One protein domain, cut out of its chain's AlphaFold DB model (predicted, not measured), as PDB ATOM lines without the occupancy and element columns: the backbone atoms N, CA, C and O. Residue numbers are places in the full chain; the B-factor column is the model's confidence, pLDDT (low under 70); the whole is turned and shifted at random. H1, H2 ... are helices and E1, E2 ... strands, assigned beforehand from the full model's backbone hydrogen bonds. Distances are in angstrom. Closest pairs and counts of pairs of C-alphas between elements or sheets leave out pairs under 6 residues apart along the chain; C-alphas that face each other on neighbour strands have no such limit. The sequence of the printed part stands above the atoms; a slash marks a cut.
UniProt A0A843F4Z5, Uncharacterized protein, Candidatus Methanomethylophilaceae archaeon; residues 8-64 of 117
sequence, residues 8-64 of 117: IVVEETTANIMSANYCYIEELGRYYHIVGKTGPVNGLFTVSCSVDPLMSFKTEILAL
ATOM      1  N   ILE A   8      -7.022 -34.619  -6.278       91.38
ATOM      2  CA  ILE A   8      -8.146 -34.773  -5.352       91.38
ATOM      3  C   ILE A   8      -9.014 -33.522  -5.355       91.38
ATOM      4  O   ILE A   8      -8.524 -32.409  -5.548       91.38
ATOM      5  N   VAL A   9     -10.311 -33.716  -5.139       91.56
ATOM      6  CA  VAL A   9     -11.275 -32.625  -5.006       91.56
ATOM      7  C   VAL A   9     -11.703 -32.558  -3.550       91.56
ATOM      8  O   VAL A   9     -12.116 -33.566  -2.983       91.56
ATOM      9  N   VAL A  10     -11.570 -31.382  -2.947       88.69
ATOM     10  CA  VAL A  10     -11.868 -31.145  -1.533       88.69
ATOM     11  C   VAL A  10     -12.780 -29.935  -1.384       88.69
ATOM     12  O   VAL A  10     -12.650 -28.949  -2.113       88.69
ATOM     13  N   GLU A  11     -13.704 -30.018  -0.437       87.38
ATOM     14  CA  GLU A  11     -14.544 -28.898  -0.022       87.38
ATOM     15  C   GLU A  11     -13.874 -28.171   1.146       87.38
ATOM     16  O   GLU A  11     -13.385 -28.796   2.095       87.38
ATOM     17  N   GLU A  12     -13.825 -26.843   1.079       75.06
ATOM     18  CA  GLU A  12     -13.244 -26.040   2.150       75.06
ATOM     19  C   GLU A  12     -14.215 -25.957   3.331       75.06
ATOM     20  O   GLU A  12     -15.182 -25.204   3.309       75.06
ATOM     21  N   THR A  13     -13.963 -26.756   4.372       67.31
ATOM     22  CA  THR A  13     -14.830 -26.807   5.561       67.31
ATOM     23  C   THR A  13     -14.289 -25.995   6.739       67.31
ATOM     24  O   THR A  13     -15.068 -25.381   7.459       67.31
ATOM     25  N   THR A  14     -12.969 -25.970   6.967       59.78
ATOM     26  CA  THR A  14     -12.350 -25.271   8.124       59.78
ATOM     27  C   THR A  14     -10.869 -24.920   7.948       59.78
ATOM     28  O   THR A  14     -10.408 -23.931   8.518       59.78
ATOM     29  N   ALA A  15     -10.104 -25.708   7.188       66.00
ATOM     30  CA  ALA A  15      -8.686 -25.454   6.938       66.00
ATOM     31  C   ALA A  15      -8.495 -24.621   5.665       66.00
ATOM     32  O   ALA A  15      -9.059 -24.956   4.628       66.00
ATOM     33  N   ASN A  16      -7.653 -23.584   5.735       79.69
ATOM     34  CA  ASN A  16      -7.299 -22.767   4.578       79.69
ATOM     35  C   ASN A  16      -6.484 -23.603   3.577       79.69
ATOM     36  O   ASN A  16      -5.251 -23.704   3.679       79.69
ATOM     37  N   ILE A  17      -7.180 -24.189   2.599       83.25
ATOM     38  CA  ILE A  17      -6.594 -25.046   1.559       83.25
ATOM     39  C   ILE A  17      -5.524 -24.282   0.787       83.25
ATOM     40  O   ILE A  17      -4.509 -24.865   0.409       83.25
ATOM     41  N   MET A  18      -5.680 -22.970   0.604       81.50
ATOM     42  CA  MET A  18      -4.708 -22.158  -0.126       81.50
ATOM     43  C   MET A  18      -3.336 -22.140   0.557       81.50
ATOM     44  O   MET A  18      -2.318 -22.194  -0.140       81.50
ATOM     45  N   SER A  19      -3.292 -22.159   1.892       87.81
ATOM     46  CA  SER A  19      -2.041 -22.218   2.666       87.81
ATOM     47  C   SER A  19      -1.431 -23.614   2.813       87.81
ATOM     48  O   SER A  19      -0.241 -23.725   3.104       87.81
ATOM     49  N   ALA A  20      -2.200 -24.681   2.588       90.06
ATOM     50  CA  ALA A  20      -1.694 -26.043   2.724       90.06
ATOM     51  C   ALA A  20      -0.622 -26.339   1.661       90.06
ATOM     52  O   ALA A  20      -0.776 -25.989   0.495       90.06
ATOM     53  N   ASN A  21       0.470 -27.005   2.022       94.50
ATOM     54  CA  ASN A  21       1.532 -27.400   1.080       94.50
ATOM     55  C   ASN A  21       1.842 -28.905   1.116       94.50
ATOM     56  O   ASN A  21       2.651 -29.396   0.329       94.50
ATOM     57  N   TYR A  22       1.186 -29.629   2.017       95.12
ATOM     58  CA  TYR A  22       1.439 -31.029   2.293       95.12
ATOM     59  C   TYR A  22       0.156 -31.685   2.789       95.12
ATOM     60  O   TYR A  22      -0.638 -31.042   3.480       95.12
ATOM     61  N   CYS A  23      -0.052 -32.950   2.449       92.94
ATOM     62  CA  CYS A  23      -1.185 -33.719   2.940       92.94
ATOM     63  C   CYS A  23      -0.839 -35.197   3.124       92.94
ATOM     64  O   CYS A  23       0.114 -35.725   2.550       92.94
ATOM     65  N   TYR A  24      -1.647 -35.856   3.946       94.94
ATOM     66  CA  TYR A  24      -1.676 -37.302   4.089       94.94
ATOM     67  C   TYR A  24      -3.006 -37.804   3.532       94.94
ATOM     68  O   TYR A  24      -4.051 -37.250   3.871       94.94
ATOM     69  N   ILE A  25      -2.957 -38.818   2.669       92.75
ATOM     70  CA  ILE A  25      -4.152 -39.471   2.125       92.75
ATOM     71  C   ILE A  25      -4.228 -40.861   2.751       92.75
ATOM     72  O   ILE A  25      -3.403 -41.726   2.444       92.75
ATOM     73  N   GLU A  26      -5.205 -41.055   3.637       92.44
ATOM     74  CA  GLU A  26      -5.344 -42.262   4.457       92.44
ATOM     75  C   GLU A  26      -5.615 -43.504   3.604       92.44
ATOM     76  O   GLU A  26      -4.971 -44.533   3.804       92.44
ATOM     77  N   GLU A  27      -6.454 -43.393   2.573       90.81
ATOM     78  CA  GLU A  27      -6.788 -44.494   1.662       90.81
ATOM     79  C   GLU A  27      -5.576 -45.015   0.884       90.81
ATOM     80  O   GLU A  27      -5.563 -46.164   0.443       90.81
ATOM     81  N   LEU A  28      -4.556 -44.171   0.699       91.00
ATOM     82  CA  LEU A  28      -3.321 -44.540   0.008       91.00
ATOM     83  C   LEU A  28      -2.186 -44.867   0.977       91.00
ATOM     84  O   LEU A  28      -1.156 -45.370   0.525       91.00
ATOM     85  N   GLY A  29      -2.348 -44.567   2.270       92.94
ATOM     86  CA  GLY A  29      -1.303 -44.701   3.282       92.94
ATOM     87  C   GLY A  29      -0.042 -43.904   2.942       92.94
ATOM     88  O   GLY A  29       1.067 -44.358   3.210       92.94
ATOM     89  N   ARG A  30      -0.188 -42.763   2.256       95.06
ATOM     90  CA  ARG A  30       0.930 -42.024   1.646       95.06
ATOM     91  C   ARG A  30       0.848 -40.535   1.924       95.06
ATOM     92  O   ARG A  30      -0.234 -39.953   2.015       95.06
ATOM     93  N   TYR A  31       2.023 -39.930   2.003       96.81
ATOM     94  CA  TYR A  31       2.201 -38.495   2.143       96.81
ATOM     95  C   TYR A  31       2.518 -37.856   0.794       96.81
ATOM     96  O   TYR A  31       3.198 -38.453  -0.046       96.81
ATOM     97  N   TYR A  32       2.028 -36.635   0.595       96.94
ATOM     98  CA  TYR A  32       2.132 -35.921  -0.669       96.94
ATOM     99  C   TYR A  32       2.454 -34.445  -0.463       96.94
ATOM    100  O   TYR A  32       1.887 -33.776   0.402       96.94
ATOM    101  N   HIS A  33       3.299 -33.914  -1.341       97.38
ATOM    102  CA  HIS A  33       3.458 -32.483  -1.545       97.38
ATOM    103  C   HIS A  33       2.366 -31.956  -2.469       97.38
ATOM    104  O   HIS A  33       2.074 -32.554  -3.506       97.38
ATOM    105  N   ILE A  34       1.799 -30.803  -2.126       95.31
ATOM    106  CA  ILE A  34       0.827 -30.127  -2.979       95.31
ATOM    107  C   ILE A  34       1.584 -29.288  -4.008       95.31
ATOM    108  O   ILE A  34       2.244 -28.311  -3.657       95.31
ATOM    109  N   VAL A  35       1.470 -29.663  -5.281       96.06
ATOM    110  CA  VAL A  35       2.145 -28.992  -6.405       96.06
ATOM    111  C   VAL A  35       1.250 -27.973  -7.104       96.06
ATOM    112  O   VAL A  35       1.748 -27.049  -7.740       96.06
ATOM    113  N   GLY A  36      -0.071 -28.104  -6.968       93.19
ATOM    114  CA  GLY A  36      -1.027 -27.200  -7.596       93.19
ATOM    115  C   GLY A  36      -2.360 -27.165  -6.868       93.19
ATOM    116  O   GLY A  36      -2.785 -28.152  -6.269       93.19
ATOM    117  N   LYS A  37      -3.025 -26.013  -6.928       91.50
ATOM    118  CA  LYS A  37      -4.374 -25.807  -6.399       91.50
ATOM    119  C   LYS A  37      -5.174 -25.007  -7.409       91.50
ATOM    120  O   LYS A  37      -4.673 -24.029  -7.957       91.50
ATOM    121  N   THR A  38      -6.413 -25.411  -7.621       89.81
ATOM    122  CA  THR A  38      -7.324 -24.789  -8.584       89.81
ATOM    123  C   THR A  38      -8.685 -24.657  -7.922       89.81
ATOM    124  O   THR A  38      -9.187 -25.641  -7.388       89.81
ATOM    125  N   GLY A  39      -9.285 -23.466  -7.929       80.94
ATOM    126  CA  GLY A  39     -10.588 -23.221  -7.305       80.94
ATOM    127  C   GLY A  39     -10.704 -21.838  -6.647       80.94
ATOM    128  O   GLY A  39      -9.777 -21.035  -6.773       80.94
ATOM    129  N   PRO A  40     -11.824 -21.572  -5.944       83.38
ATOM    130  CA  PRO A  40     -12.980 -22.464  -5.816       83.38
ATOM    131  C   PRO A  40     -13.914 -22.405  -7.034       83.38
ATOM    132  O   PRO A  40     -14.215 -21.333  -7.555       83.38
ATOM    133  N   VAL A  41     -14.430 -23.567  -7.449       80.12
ATOM    134  CA  VAL A  41     -15.586 -23.684  -8.356       80.12
ATOM    135  C   VAL A  41     -16.693 -24.378  -7.570       80.12
ATOM    136  O   VAL A  41     -16.519 -25.517  -7.149       80.12
ATOM    137  N   ASN A  42     -17.811 -23.686  -7.324       85.00
ATOM    138  CA  ASN A  42     -18.913 -24.173  -6.476       85.00
ATOM    139  C   ASN A  42     -18.470 -24.641  -5.069       85.00
ATOM    140  O   ASN A  42     -18.985 -25.629  -4.561       85.00
ATOM    141  N   GLY A  43     -17.494 -23.963  -4.454       82.38
ATOM    142  CA  GLY A  43     -16.980 -24.322  -3.120       82.38
ATOM    143  C   GLY A  43     -15.978 -25.484  -3.098       82.38
ATOM    144  O   GLY A  43     -15.482 -25.844  -2.032       82.38
ATOM    145  N   LEU A  44     -15.634 -26.040  -4.265       88.50
ATOM    146  CA  LEU A  44     -14.685 -27.141  -4.395       88.50
ATOM    147  C   LEU A  44     -13.332 -26.664  -4.923       88.50
ATOM    148  O   LEU A  44     -13.248 -25.856  -5.855       88.50
ATOM    149  N   PHE A  45     -12.270 -27.237  -4.362       90.44
ATOM    150  CA  PHE A  45     -10.896 -27.057  -4.801       90.44
ATOM    151  C   PHE A  45     -10.351 -28.356  -5.376       90.44
ATOM    152  O   PHE A  45     -10.483 -29.424  -4.787       90.44
ATOM    153  N   THR A  46      -9.687 -28.245  -6.517       92.25
ATOM    154  CA  THR A  46      -8.900 -29.323  -7.110       92.25
ATOM    155  C   THR A  46      -7.448 -29.156  -6.692       92.25
ATOM    156  O   THR A  46      -6.819 -28.142  -7.009       92.25
ATOM    157  N   VAL A  47      -6.910 -30.147  -5.993       93.12
ATOM    158  CA  VAL A  47      -5.544 -30.162  -5.475       93.12
ATOM    159  C   VAL A  47      -4.751 -31.220  -6.227       93.12
ATOM    160  O   VAL A  47      -5.117 -32.392  -6.242       93.12
ATOM    161  N   SER A  48      -3.674 -30.789  -6.875       94.94
ATOM    162  CA  SER A  48      -2.713 -31.667  -7.540       94.94
ATOM    163  C   SER A  48      -1.560 -31.961  -6.594       94.94
ATOM    164  O   SER A  48      -0.965 -31.038  -6.025       94.94
ATOM    165  N   CYS A  49      -1.236 -33.238  -6.449       95.38
ATOM    166  CA  CYS A  49      -0.268 -33.739  -5.487       95.38
ATOM    167  C   CYS A  49       0.870 -34.495  -6.180       95.38
ATOM    168  O   CYS A  49       0.699 -35.013  -7.278       95.38
ATOM    169  N   SER A  50       2.016 -34.591  -5.509       96.88
ATOM    170  CA  SER A  50       3.139 -35.466  -5.860       96.88
ATOM    171  C   SER A  50       3.583 -36.212  -4.609       96.88
ATOM    172  O   SER A  50       3.733 -35.602  -3.551       96.88
ATOM    173  N   VAL A  51       3.788 -37.523  -4.711       96.81
ATOM    174  CA  VAL A  51       4.142 -38.367  -3.563       96.81
ATOM    175  C   VAL A  51       5.477 -37.948  -2.942       96.81
ATOM    176  O   VAL A  51       6.433 -37.628  -3.649       96.81
ATOM    177  N   ASP A  52       5.546 -37.981  -1.613       97.06
ATOM    178  CA  ASP A  52       6.788 -37.915  -0.847       97.06
ATOM    179  C   ASP A  52       7.212 -39.348  -0.478       97.06
ATOM    180  O   ASP A  52       6.669 -39.936   0.469       97.06
ATOM    181  N   PRO A  53       8.152 -39.959  -1.222       94.75
ATOM    182  CA  PRO A  53       8.581 -41.325  -0.948       94.75
ATOM    183  C   PRO A  53       9.371 -41.437   0.361       94.75
ATOM    184  O   PRO A  53       9.348 -42.496   0.983       94.75
ATOM    185  N   LEU A  54      10.049 -40.372   0.803       96.06
ATOM    186  CA  LEU A  54      10.886 -40.419   2.000       96.06
ATOM    187  C   LEU A  54      10.033 -40.503   3.261       96.06
ATOM    188  O   LEU A  54      10.326 -41.312   4.138       96.06
ATOM    189  N   MET A  55       8.966 -39.705   3.344       96.88
ATOM    190  CA  MET A  55       8.037 -39.799   4.469       96.88
ATOM    191  C   MET A  55       7.149 -41.037   4.373       96.88
ATOM    192  O   MET A  55       6.949 -41.716   5.377       96.88
ATOM    193  N   SER A  56       6.651 -41.362   3.174       95.75
ATOM    194  CA  SER A  56       5.726 -42.491   2.990       95.75
ATOM    195  C   SER A  56       6.354 -43.847   3.311       95.75
ATOM    196  O   SER A  56       5.651 -44.733   3.774       95.75
ATOM    197  N   PHE A  57       7.660 -44.007   3.086       95.31
ATOM    198  CA  PHE A  57       8.385 -45.255   3.349       95.31
ATOM    199  C   PHE A  57       9.440 -45.101   4.447       95.31
ATOM    200  O   PHE A  57      10.434 -45.829   4.482       95.31
ATOM    201  N   LYS A  58       9.270 -44.117   5.337       96.31
ATOM    202  CA  LYS A  58      10.258 -43.783   6.372       96.31
ATOM    203  C   LYS A  58      10.643 -44.998   7.215       96.31
ATOM    204  O   LYS A  58      11.813 -45.171   7.544       96.31
ATOM    205  N   THR A  59       9.664 -45.820   7.576       94.94
ATOM    206  CA  THR A  59       9.843 -47.021   8.397       94.94
ATOM    207  C   THR A  59      10.672 -48.087   7.697       94.94
ATOM    208  O   THR A  59      11.608 -48.627   8.280       94.94
ATOM    209  N   GLU A  60      10.372 -48.353   6.432       95.38
ATOM    210  CA  GLU A  60      11.048 -49.338   5.600       95.38
ATOM    211  C   GLU A  60      12.469 -48.883   5.296       95.38
ATOM    212  O   GLU A  60      13.400 -49.666   5.453       95.38
ATOM    213  N   ILE A  61      12.643 -47.607   4.937       94.94
ATOM    214  CA  ILE A  61      13.952 -46.993   4.694       94.94
ATOM    215  C   ILE A  61      14.819 -47.082   5.951       94.94
ATOM    216  O   ILE A  61      15.988 -47.449   5.859       94.94
ATOM    217  N   LEU A  62      14.256 -46.795   7.129       94.69
ATOM    218  CA  LEU A  62      14.978 -46.890   8.397       94.69
ATOM    219  C   LEU A  62      15.379 -48.333   8.740       94.69
ATOM    220  O   LEU A  62      16.405 -48.547   9.382       94.69
ATOM    221  N   ALA A  63      14.590 -49.320   8.314       96.06
ATOM    222  CA  ALA A  63      14.888 -50.735   8.515       96.06
ATOM    223  C   ALA A  63      15.941 -51.292   7.536       96.06
ATOM    224  O   ALA A  63      16.428 -52.410   7.736       96.06
ATOM    225  N   LEU A  64      16.308 -50.548   6.483       94.12
ATOM    226  CA  LEU A  64      17.309 -50.991   5.514       94.12
ATOM    227  C   LEU A  64      18.685 -51.158   6.168       94.12
ATOM    228  O   LEU A  64      19.138 -50.349   6.976       94.12
TER     229      LEU A  64
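What this domain is: This is residues 8 to 64 of the 117 residues of an uncharacterized protein of Candidatus Methanomethylophilaceae archaeon (UniProt A0A843F4Z5). A curled, strongly twisted sheet of four antiparallel strands, like part of a barrel, makes the body, and a tail of two short helices, H1 and H2, leads away from one end of it and adds to the length. The long strand E3 bends sharply, with E2 beside its first part and E4 beside most of the rest. The printed part has 57 residues, with four named strands and then two named helices along the chain, E1 E2 E3 E4 H1 H2; across the sheet the order is E1, E4, E3, E2. The class is mixed, helices and strands. The whole is loose, with a radius of gyration of the C-alphas of 13.3 A, and spans 46 by 18 by 15 A.

How they stand to each other: In the sheet, E3, residues 30 to 41, and E4, residues 44 to 51, are the inner strands and form a hairpin, antiparallel at 155 degrees between directions; N 38 and O 46 are 2.8 A apart, N 33 and O 50 also 2.8 A, within hydrogen-bond range. E3 bends by 75 degrees at residue 33. E2, residues 22 to 25, is an edge strand and forms an antiparallel hairpin with E3; N 23 and O 32 are 2.9 A apart. E1, residues 8 to 11, is the other edge strand, antiparallel to E4 at 142 degrees; N 47 and O 8 are 2.8 A apart. E1 and E2 are apart. E2, E3 and E4 make a meander, each strand the antiparallel neighbour of the one before, and with E1, the antiparallel neighbour of E4, a Greek key. From edge to edge the strands' lines turn by 80 degrees and the way across turns by 125 degrees. H1, residues 53 to 56, only grazes the sheet; the closest C-alphas of E3 and H1 are those of Arg 30 and Ser 56, 5.0 A apart. H2, residues 58 to 63, is not on the sheet; it is close to H1 but not clearly touching, with the closest C-alphas, of Leu 54 and Ile 61, 7.7 A apart. In H2 every O i to N i+4 pair is within hydrogen-bond range; H1 is too short for such a pair.

Where its parts are: E3 measures 26.6 A from first to last C-alpha, from C-alpha 30 at (0.930, -42.024, 1.646) to C-alpha 41. E4 measures 21.9 A, E1 10.2 A and E2 10.1 A; E1 begins at C-alpha 8 at (-8.146, -34.773, -5.352). H1 measures 5.0 A and H2 8.6 A, ending at C-alpha 63 at (14.888, -50.735, 8.515).

The domain as a whole: The two C-alphas farthest apart are those of Asn 42 and Leu 64, 46.6 A. The printed part has no cut and no long link; the link from E1 to E2, 10 residues, is short and the others are tight. The mean pLDDT of the printed part is 90.2, and residues 13 to 15, in the link from E1 to E2, are under 70.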